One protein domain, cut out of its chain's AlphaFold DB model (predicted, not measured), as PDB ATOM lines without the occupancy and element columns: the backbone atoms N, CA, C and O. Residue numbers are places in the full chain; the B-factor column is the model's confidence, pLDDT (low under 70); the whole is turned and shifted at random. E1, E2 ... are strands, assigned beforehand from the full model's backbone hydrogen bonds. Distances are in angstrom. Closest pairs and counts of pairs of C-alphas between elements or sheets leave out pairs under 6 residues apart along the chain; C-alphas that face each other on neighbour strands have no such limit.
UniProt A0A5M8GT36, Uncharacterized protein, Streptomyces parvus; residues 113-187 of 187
ATOM      1  N   CYS A 113      23.650  21.445   4.760       90.62
ATOM      2  CA  CYS A 113      23.658  22.707   4.037       90.62
ATOM      3  C   CYS A 113      23.867  22.500   2.535       90.62
ATOM      4  O   CYS A 113      24.654  21.658   2.094       90.62
ATOM      5  N   VAL A 114      23.111  23.269   1.757       88.88
ATOM      6  CA  VAL A 114      23.078  23.239   0.293       88.88
ATOM      7  C   VAL A 114      23.127  24.663  -0.238       88.88
ATOM      8  O   VAL A 114      22.781  25.603   0.475       88.88
ATOM      9  N   ILE A 115      23.524  24.825  -1.494       87.44
ATOM     10  CA  ILE A 115      23.370  26.111  -2.172       87.44
ATOM     11  C   ILE A 115      21.923  26.201  -2.680       87.44
ATOM     12  O   ILE A 115      21.334  25.206  -3.110       87.44
ATOM     13  N   GLY A 116      21.311  27.379  -2.606       87.00
ATOM     14  CA  GLY A 116      19.968  27.618  -3.122       87.00
ATOM     15  C   GLY A 116      19.713  29.084  -3.437       87.00
ATOM     16  O   GLY A 116      20.599  29.920  -3.310       87.00
ATOM     17  N   ALA A 117      18.494  29.384  -3.881       88.31
ATOM     18  CA  ALA A 117      18.040  30.752  -4.102       88.31
ATOM     19  C   ALA A 117      18.204  31.619  -2.846       88.31
ATOM     20  O   ALA A 117      17.865  31.179  -1.745       88.31
ATOM     21  N   GLU A 118      18.663  32.850  -3.046       89.88
ATOM     22  CA  GLU A 118      18.675  33.877  -2.008       89.88
ATOM     23  C   GLU A 118      17.248  34.074  -1.447       89.88
ATOM     24  O   GLU A 118      16.296  34.230  -2.227       89.88
ATOM     25  N   PRO A 119      17.048  34.024  -0.121       90.19
ATOM     26  CA  PRO A 119      15.745  34.280   0.478       90.19
ATOM     27  C   PRO A 119      15.393  35.769   0.438       90.19
ATOM     28  O   PRO A 119      16.245  36.632   0.640       90.19
ATOM     29  N   ASP A 120      14.106  36.072   0.272       88.31
ATOM     30  CA  ASP A 120      13.582  37.397   0.589       88.31
ATOM     31  C   ASP A 120      13.315  37.461   2.108       88.31
ATOM     32  O   ASP A 120      12.615  36.600   2.646       88.31
ATOM     33  N   PRO A 121      13.860  38.442   2.848       85.38
ATOM     34  CA  PRO A 121      13.637  38.533   4.289       85.38
ATOM     35  C   PRO A 121      12.182  38.859   4.667       85.38
ATOM     36  O   PRO A 121      11.797  38.645   5.818       85.38
ATOM     37  N   ALA A 122      11.377  39.394   3.745       87.94
ATOM     38  CA  ALA A 122      10.006  39.819   4.004       87.94
ATOM     39  C   ALA A 122       8.957  38.743   3.687       87.94
ATOM     40  O   ALA A 122       7.846  38.810   4.219       87.94
ATOM     41  N   VAL A 123       9.270  37.769   2.825       91.75
ATOM     42  CA  VAL A 123       8.299  36.775   2.339       91.75
ATOM     43  C   VAL A 123       8.931  35.402   2.114       91.75
ATOM     44  O   VAL A 123      10.122  35.274   1.870       91.75
ATOM     45  N   LEU A 124       8.108  34.348   2.153       90.62
ATOM     46  CA  LEU A 124       8.545  33.004   1.776       90.62
ATOM     47  C   LEU A 124       8.922  32.973   0.288       90.62
ATOM     48  O   LEU A 124       8.058  33.152  -0.573       90.62
ATOM     49  N   THR A 125      10.180  32.659  -0.018       91.62
ATOM     50  CA  THR A 125      10.631  32.439  -1.395       91.62
ATOM     51  C   THR A 125      10.181  31.057  -1.866       91.62
ATOM     52  O   THR A 125      10.733  30.026  -1.469       91.62
ATOM     53  N   GLU A 126       9.175  31.012  -2.735       89.44
ATOM     54  CA  GLU A 126       8.746  29.775  -3.384       89.44
ATOM     55  C   GLU A 126       9.515  29.548  -4.681       89.44
ATOM     56  O   GLU A 126       9.498  30.379  -5.588       89.44
ATOM     57  N   VAL A 127      10.176  28.399  -4.784       85.81
ATOM     58  CA  VAL A 127      11.005  28.067  -5.937       85.81
ATOM     59  C   VAL A 127      10.504  26.789  -6.586       85.81
ATOM     60  O   VAL A 127      10.378  25.732  -5.964       85.81
ATOM     61  N   MET A 128      10.254  26.874  -7.886       79.56
ATOM     62  CA  MET A 128      10.168  25.698  -8.736       79.56
ATOM     63  C   MET A 128      11.554  25.510  -9.357       79.56
ATOM     64  O   MET A 128      11.989  26.391 -10.101       79.56
ATOM     65  N   PRO A 129      12.289  24.436  -9.019       68.69
ATOM     66  CA  PRO A 129      13.644  24.268  -9.518       68.69
ATOM     67  C   PRO A 129      13.632  24.288 -11.048       68.69
ATOM     68  O   PRO A 129      12.745  23.719 -11.673       68.69
ATOM     69  N   LEU A 130      14.591  24.966 -11.674       56.12
ATOM     70  CA  LEU A 130      14.776  24.876 -13.121       56.12
ATOM     71  C   LEU A 130      15.487  23.556 -13.447       56.12
ATOM     72  O   LEU A 130      16.320  23.081 -12.668       56.12
ATOM     73  N   ARG A 131      15.170  22.955 -14.604       55.34
ATOM     74  CA  ARG A 131      15.909  21.784 -15.110       55.34
ATOM     75  C   ARG A 131      17.405  22.117 -15.148       55.34
ATOM     76  O   ARG A 131      17.772  23.191 -15.613       55.34
ATOM     77  N   ASN A 132      18.249  21.183 -14.708       49.31
ATOM     78  CA  ASN A 132      19.718  21.264 -14.751       49.31
ATOM     79  C   ASN A 132      20.390  22.305 -13.834       49.31
ATOM     80  O   ASN A 132      21.585  22.545 -13.983       49.31
ATOM     81  N   ALA A 133      19.684  22.896 -12.865       60.09
ATOM     82  CA  ALA A 133      20.347  23.697 -11.835       60.09
ATOM     83  C   ALA A 133      21.110  22.774 -10.862       60.09
ATOM     84  O   ALA A 133      20.509  22.139  -9.993       60.09
ATOM     85  N   THR A 134      22.439  22.708 -10.998       57.34
ATOM     86  CA  THR A 134      23.362  21.983 -10.094       57.34
ATOM     87  C   THR A 134      23.345  22.515  -8.662       57.34
ATOM     88  O   THR A 134      23.817  21.850  -7.750       57.34
ATOM     89  N   VAL A 135      22.738  23.676  -8.446       63.81
ATOM     90  CA  VAL A 135      22.699  24.399  -7.174       63.81
ATOM     91  C   VAL A 135      22.207  23.522  -6.002       63.81
ATOM     92  O   VAL A 135      22.828  23.518  -4.947       63.81
ATOM     93  N   PHE A 136      21.191  22.672  -6.206       65.69
ATOM     94  CA  PHE A 136      20.648  21.776  -5.155       65.69
ATOM     95  C   PHE A 136      21.428  20.475  -4.967       65.69
ATOM     96  O   PHE A 136      21.173  19.708  -4.038       65.69
ATOM     97  N   ALA A 137      22.315  20.186  -5.910       67.94
ATOM     98  CA  ALA A 137      23.095  18.966  -5.966       67.94
ATOM     99  C   ALA A 137      24.364  19.086  -5.105       67.94
ATOM    100  O   ALA A 137      24.860  18.095  -4.566       67.94
ATOM    101  N   THR A 138      24.856  20.312  -4.936       76.62
ATOM    102  CA  THR A 138      26.070  20.626  -4.191       76.62
ATOM    103  C   THR A 138      25.851  20.465  -2.692       76.62
ATOM    104  O   THR A 138      24.879  20.960  -2.121       76.62
ATOM    105  N   THR A 139      26.777  19.765  -2.043       75.94
ATOM    106  CA  THR A 139      26.848  19.719  -0.578       75.94
ATOM    107  C   THR A 139      27.944  20.672  -0.142       75.94
ATOM    108  O   THR A 139      29.070  20.557  -0.618       75.94
ATOM    109  N   VAL A 140      27.605  21.604   0.744       86.06
ATOM    110  CA  VAL A 140      28.523  22.624   1.264       86.06
ATOM    111  C   VAL A 140      28.554  22.571   2.783       86.06
ATOM    112  O   VAL A 140      27.632  22.056   3.427       86.06
ATOM    113  N   GLN A 141      29.613  23.103   3.380       88.56
ATOM    114  CA  GLN A 141      29.588  23.407   4.801       88.56
ATOM    115  C   GLN A 141      28.672  24.607   5.036       88.56
ATOM    116  O   GLN A 141      28.576  25.518   4.220       88.56
ATOM    117  N   CYS A 142      28.006  24.637   6.187       89.56
ATOM    118  CA  CYS A 142      27.116  25.748   6.532       89.56
ATOM    119  C   CYS A 142      27.850  27.086   6.718       89.56
ATOM    120  O   CYS A 142      27.208  28.121   6.780       89.56
ATOM    121  N   SER A 143      29.178  27.056   6.853       90.69
ATOM    122  CA  SER A 143      30.045  28.233   6.942       90.69
ATOM    123  C   SER A 143      30.612  28.680   5.594       90.69
ATOM    124  O   SER A 143      31.374  29.643   5.564       90.69
ATOM    125  N   ASP A 144      30.319  27.959   4.509       89.25
ATOM    126  CA  ASP A 144      30.820  28.308   3.183       89.25
ATOM    127  C   ASP A 144      30.140  29.580   2.657       89.25
ATOM    128  O   ASP A 144      29.044  29.955   3.076       89.25
ATOM    129  N   THR A 145      30.788  30.234   1.696       86.69
ATOM    130  CA  THR A 145      30.212  31.368   0.971       86.69
ATOM    131  C   THR A 145      29.570  30.864  -0.314       86.69
ATOM    132  O   THR A 145      30.198  30.130  -1.083       86.69
ATOM    133  N   ALA A 146      28.327  31.262  -0.566       84.62
ATOM    134  CA  ALA A 146      27.658  30.955  -1.822       84.62
ATOM    135  C   ALA A 146      28.124  31.895  -2.956       84.62
ATOM    136  O   ALA A 146      28.551  33.019  -2.685       84.62
ATOM    137  N   PRO A 147      28.054  31.453  -4.226       81.00
ATOM    138  CA  PRO A 147      28.226  32.335  -5.377       81.00
ATOM    139  C   PRO A 147      27.196  33.472  -5.387       81.00
ATOM    140  O   PRO A 147      26.119  33.335  -4.808       81.00
ATOM    141  N   ASP A 148      27.493  34.559  -6.104       81.62
ATOM    142  CA  ASP A 148      26.585  35.704  -6.238       81.62
ATOM    143  C   ASP A 148      25.160  35.266  -6.617       81.62
ATOM    144  O   ASP A 148      24.976  34.404  -7.479       81.62
ATOM    145  N   THR A 149      24.150  35.902  -6.010       82.88
ATOM    146  CA  THR A 149      22.701  35.631  -6.181       82.88
ATOM    147  C   THR A 149      22.185  34.310  -5.591       82.88
ATOM    148  O   THR A 149      21.008  33.978  -5.762       82.88
ATOM    149  N   LEU A 150      23.038  33.568  -4.883       87.44
ATOM    150  CA  LEU A 150      22.695  32.337  -4.179       87.44
ATOM    151  C   LEU A 150      23.065  32.446  -2.694       87.44
ATOM    152  O   LEU A 150      23.980  33.175  -2.327       87.44
ATOM    153  N   ALA A 151      22.422  31.620  -1.868       89.94
ATOM    154  CA  ALA A 151      22.687  31.502  -0.438       89.94
ATOM    155  C   ALA A 151      23.105  30.078  -0.058       89.94
ATOM    156  O   ALA A 151      22.675  29.097  -0.677       89.94
ATOM    157  N   VAL A 152      23.885  29.956   1.020       92.06
ATOM    158  CA  VAL A 152      24.012  28.690   1.748       92.06
ATOM    159  C   VAL A 152      22.803  28.549   2.662       92.06
ATOM    160  O   VAL A 152      22.537  29.390   3.520       92.06
ATOM    161  N   LEU A 153      22.052  27.475   2.459       92.69
ATOM    162  CA  LEU A 153      20.798  27.223   3.142       92.69
ATOM    163  C   LEU A 153      20.850  25.896   3.888       92.69
ATOM    164  O   LEU A 153      21.266  24.869   3.350       92.69
ATOM    165  N   ARG A 154      20.355  25.903   5.122       94.19
ATOM    166  CA  ARG A 154      20.180  24.717   5.949       94.19
ATOM    167  C   ARG A 154      18.867  24.021   5.620       94.19
ATOM    168  O   ARG A 154      17.798  24.636   5.626       94.19
ATOM    169  N   VAL A 155      18.934  22.709   5.418       93.00
ATOM    170  CA  VAL A 155      17.764  21.850   5.248       93.00
ATOM    171  C   VAL A 155      17.020  21.727   6.568       93.00
ATOM    172  O   VAL A 155      17.540  21.199   7.548       93.00
ATOM    173  N   LEU A 156      15.766  22.168   6.586       94.12
ATOM    174  CA  LEU A 156      14.866  21.941   7.715       94.12
ATOM    175  C   LEU A 156      14.081  20.647   7.537       94.12
ATOM    176  O   LEU A 156      13.867  19.900   8.490       94.12
ATOM    177  N   LYS A 157      13.612  20.404   6.312       92.50
ATOM    178  CA  LYS A 157      12.711  19.297   6.006       92.50
ATOM    179  C   LYS A 157      12.742  18.951   4.526       92.50
ATOM    180  O   LYS A 157      12.692  19.841   3.685       92.50
ATOM    181  N   TYR A 158      12.692  17.658   4.230       89.62
ATOM    182  CA  TYR A 158      12.405  17.128   2.903       89.62
ATOM    183  C   TYR A 158      11.384  16.000   3.013       89.62
ATOM    184  O   TYR A 158      11.536  15.098   3.836       89.62
ATOM    185  N   GLY A 159      10.315  16.055   2.226       87.38
ATOM    186  CA  GLY A 159       9.198  15.127   2.394       87.38
ATOM    187  C   GLY A 159       8.097  15.319   1.364       87.38
ATOM    188  O   GLY A 159       8.312  15.969   0.346       87.38
ATOM    189  N   LEU A 160       6.935  14.722   1.630       87.62
ATOM    190  CA  LEU A 160       5.754  14.827   0.776       87.62
ATOM    191  C   LEU A 160       5.168  16.250   0.798       87.62
ATOM    192  O   LEU A 160       5.244  16.944   1.816       87.62
ATOM    193  N   SER A 161       4.612  16.688  -0.332       83.25
ATOM    194  CA  SER A 161       4.126  18.058  -0.548       83.25
ATOM    195  C   SER A 161       2.856  18.414   0.220       83.25
ATOM    196  O   SER A 161       2.550  19.589   0.376       83.25
ATOM    197  N   ASP A 162       2.119  17.416   0.698       79.12
ATOM    198  CA  ASP A 162       0.957  17.571   1.578       79.12
ATOM    199  C   ASP A 162       1.341  17.963   3.014       79.12
ATOM    200  O   ASP A 162       0.491  18.348   3.814       79.12
ATOM    201  N   THR A 163       2.628  17.887   3.354       80.81
ATOM    202  CA  THR A 163       3.113  18.211   4.690       80.81
ATOM    203  C   THR A 163       3.568  19.668   4.800       80.81
ATOM    204  O   THR A 163       4.264  20.185   3.936       80.81
ATOM    205  N   THR A 164       3.259  20.343   5.909       89.00
ATOM    206  CA  THR A 164       3.631  21.757   6.097       89.00
ATOM    207  C   THR A 164       5.129  21.931   6.368       89.00
ATOM    208  O   THR A 164       5.736  21.131   7.091       89.00
ATOM    209  N   CYS A 165       5.738  22.977   5.806       94.06
ATOM    210  CA  CYS A 165       7.092  23.394   6.172       94.06
ATOM    211  C   CYS A 165       7.137  23.966   7.605       94.06
ATOM    212  O   CYS A 165       6.149  24.550   8.053       94.06
ATOM    213  N   PRO A 166       8.263  23.838   8.329       95.19
ATOM    214  CA  PRO A 166       8.439  24.509   9.618       95.19
ATOM    215  C   PRO A 166       8.287  26.042   9.507       95.19
ATOM    216  O   PRO A 166       8.658  26.590   8.467       95.19
ATOM    217  N   PRO A 167       7.801  26.751  10.547       93.12
ATOM    218  CA  PRO A 167       7.531  28.196  10.484       93.12
ATOM    219  C   PRO A 167       8.736  29.066  10.110       93.12
ATOM    220  O   PRO A 167       8.573  30.091   9.463       93.12
ATOM    221  N   GLN A 168       9.944  28.645  10.480       94.06
ATOM    222  CA  GLN A 168      11.200  29.336  10.175       94.06
ATOM    223  C   GLN A 168      11.704  29.115   8.736       94.06
ATOM    224  O   GLN A 168      12.837  29.451   8.417       94.06
ATOM    225  N   THR A 169      10.901  28.495   7.871       95.44
ATOM    226  CA  THR A 169      11.265  28.290   6.465       95.44
ATOM    227  C   THR A 169      11.265  29.622   5.728       95.44
ATOM    228  O   THR A 169      10.257  30.321   5.722       95.44
ATOM    229  N   GLN A 170      12.371  29.926   5.054       95.19
ATOM    230  CA  GLN A 170      12.518  31.119   4.216       95.19
ATOM    231  C   GLN A 170      12.492  30.784   2.726       95.19
ATOM    232  O   GLN A 170      12.048  31.599   1.924       95.19
ATOM    233  N   VAL A 171      12.910  29.571   2.347       93.19
ATOM    234  CA  VAL A 171      12.858  29.106   0.955       93.19
ATOM    235  C   VAL A 171      12.175  27.747   0.889       93.19
ATOM    236  O   VAL A 171      12.546  26.813   1.606       93.19
ATOM    237  N   ARG A 172      11.178  27.615   0.011       92.44
ATOM    238  CA  ARG A 172      10.459  26.361  -0.232       92.44
ATOM    239  C   ARG A 172      10.586  25.943  -1.687       92.44
ATOM    240  O   ARG A 172      10.063  26.607  -2.577       92.44
ATOM    241  N   TYR A 173      11.192  24.784  -1.907       89.00
ATOM    242  CA  TYR A 173      11.207  24.124  -3.206       89.00
ATOM    243  C   TYR A 173      10.042  23.161  -3.329       89.00
ATOM    244  O   TYR A 173       9.811  22.355  -2.426       89.00
ATOM    245  N   THR A 174       9.359  23.202  -4.470       87.06
ATOM    246  CA  THR A 174       8.301  22.241  -4.800       87.06
ATOM    247  C   THR A 174       8.740  21.356  -5.959       87.06
ATOM    248  O   THR A 174       9.185  21.842  -6.996       87.06
ATOM    249  N   PHE A 175       8.584  20.046  -5.789       82.00
ATOM    250  CA  PHE A 175       8.895  19.017  -6.777       82.00
ATOM    251  C   PHE A 175       7.585  18.349  -7.227       82.00
ATOM    252  O   PHE A 175       7.264  17.257  -6.744       82.00
ATOM    253  N   PRO A 176       6.796  18.991  -8.110       77.12
ATOM    254  CA  PRO A 176       5.422  18.577  -8.402       77.12
ATOM    255  C   PRO A 176       5.338  17.159  -8.974       77.12
ATOM    256  O   PRO A 176       4.525  16.364  -8.517       77.12
ATOM    257  N   GLU A 177       6.248  16.788  -9.878       76.31
ATOM    258  CA  GLU A 177       6.289  15.439 -10.468       76.31
ATOM    259  C   GLU A 177       6.597  14.326  -9.454       76.31
ATOM    260  O   GLU A 177       6.379  13.150  -9.734       76.31
ATOM    261  N   ARG A 178       7.110  14.685  -8.272       74.56
ATOM    262  CA  ARG A 178       7.432  13.740  -7.195       74.56
ATOM    263  C   ARG A 178       6.511  13.875  -5.989       74.56
ATOM    264  O   ARG A 178       6.660  13.099  -5.050       74.56
ATOM    265  N   GLY A 179       5.607  14.859  -5.984       84.94
ATOM    266  CA  GLY A 179       4.783  15.183  -4.821       84.94
ATOM    267  C   GLY A 179       5.630  15.479  -3.583       84.94
ATOM    268  O   GLY A 179       5.315  14.994  -2.498       84.94
ATOM    269  N   ARG A 180       6.752  16.196  -3.743       87.44
ATOM    270  CA  ARG A 180       7.690  16.498  -2.649       87.44
ATOM    271  C   ARG A 180       7.935  17.985  -2.474       87.44
ATOM    272  O   ARG A 180       7.810  18.759  -3.419       87.44
ATOM    273  N   ILE A 181       8.354  18.355  -1.271       90.75
ATOM    274  CA  ILE A 181       8.847  19.690  -0.935       90.75
ATOM    275  C   ILE A 181      10.180  19.606  -0.194       90.75
ATOM    276  O   ILE A 181      10.452  18.629   0.510       90.75
ATOM    277  N   LEU A 182      10.987  20.653  -0.335       91.00
ATOM    278  CA  LEU A 182      12.190  20.902   0.454       91.00
ATOM    279  C   LEU A 182      12.062  22.284   1.096       91.00
ATOM    280  O   LEU A 182      11.852  23.278   0.406       91.00
ATOM    281  N   CYS A 183      12.165  22.324   2.418       93.75
ATOM    282  CA  CYS A 183      12.043  23.526   3.230       93.75
ATOM    283  C   CYS A 183      13.425  23.900   3.763       93.75
ATOM    284  O   CYS A 183      14.087  23.068   4.397       93.75
ATOM    285  N   LEU A 184      13.840  25.138   3.521       94.06
ATOM    286  CA  LEU A 184      15.177  25.637   3.807       94.06
ATOM    287  C   LEU A 184      15.134  26.962   4.583       94.06
ATOM    288  O   LEU A 184      14.166  27.720   4.494       94.06
ATOM    289  N   THR A 185      16.209  27.247   5.309       95.31
ATOM    290  CA  THR A 185      16.453  28.517   6.016       95.31
ATOM    291  C   THR A 185      17.911  28.927   5.861       95.31
ATOM    292  O   THR A 185      18.752  28.070   5.601       95.31
ATOM    293  N   THR A 186      18.241  30.198   6.058       92.50
ATOM    294  CA  THR A 186      19.637  30.646   6.178       92.50
ATOM    295  C   THR A 186      20.322  30.003   7.379       92.50
ATOM    296  O   THR A 186      19.664  29.642   8.362       92.50
ATOM    297  N   THR A 187      21.637  29.825   7.275       84.81
ATOM    298  CA  THR A 187      22.490  29.202   8.299       84.81
ATOM    299  C   THR A 187      22.784  30.082   9.493       84.81
ATOM    300  O   THR A 187      22.875  31.314   9.307       84.81
TER     301      THR A 187
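Overview. This is residues 113 to 187 of the 187 residues of an uncharacterized protein of Streptomyces parvus (UniProt A0A5M8GT36). Picture one strongly twisted sheet of five strands, curled like part of a barrel that is not closed; its longest strand, E3, bends sharply, and the edge strands E1 and E2 come near each other at one point. A long loop, residues 128 to 149, runs from E2 to E3 and on its way pairs briefly with E1 through residues 139 to 140. The printed part has 75 residues with no named helix and five named strands, E1 to E5 along the chain, in the sheet order E1, E3, E5, E4, E2; the sheet is mixed, with E4 and E2 parallel and the other neighbours antiparallel. The class is all strand, though only 31 of the 75 residues are in named strands. The whole is compact, with a radius of gyration of the C-alphas of 11.6 A and spans of 32 by 28 by 20 A.

Arrangement. Start at the first printed residue: E1, residues 113 to 117, is an edge strand, antiparallel to E3, residues 150 to 160, with N 114 and O 153 2.9 A apart, within hydrogen-bond range. Residues 113 to 114 also pair, antiparallel, with residues 139 to 140. The other edge strand is E2, residues 125 to 127; its closest C-alpha to E1 is that of Val 127, 7.8 A from that of Ala 117. Follow E3 to residue 154, where it bends by 74 degrees. Beside it find E5, residues 180 to 186, antiparallel at 143 degrees, with N 154 and O 185 2.7 A apart. E4, residues 171 to 175, forms a hairpin with E5, antiparallel at 162 degrees; N 173 and O 182 are 2.8 A apart. E4 and E2 are parallel at 22 degrees, with N 127 and O 172 2.8 A apart. E2 and E5 are apart.

Along the chain. Find C-alpha 113 at (23.658, 22.707, 4.037); from there E1 runs 12.7 A to Ala 117. E2, Thr 125 to Val 127, is 6.3 A long. E3 begins at C-alpha 150, (22.695, 32.337, -4.179), and measures 24.9 A to Leu 160. E4 runs 13.3 A from Val 171 to Phe 175. E5 runs 20.5 A from Arg 180 to C-alpha 186 at (19.637, 30.646, 6.178).

Size, cuts and confidence. Look for the two C-alphas farthest apart at Asp 148 and Asp 162, 32.4 A. The printed part has no cut and ends at Thr 187, the chain's last residue. The link from E2 to E3 is long, with 22 residues; that from E4 to E5 is tight, and the other two are short. Mean pLDDT of the printed part is 84.8; residues 129 to 137 are under 70.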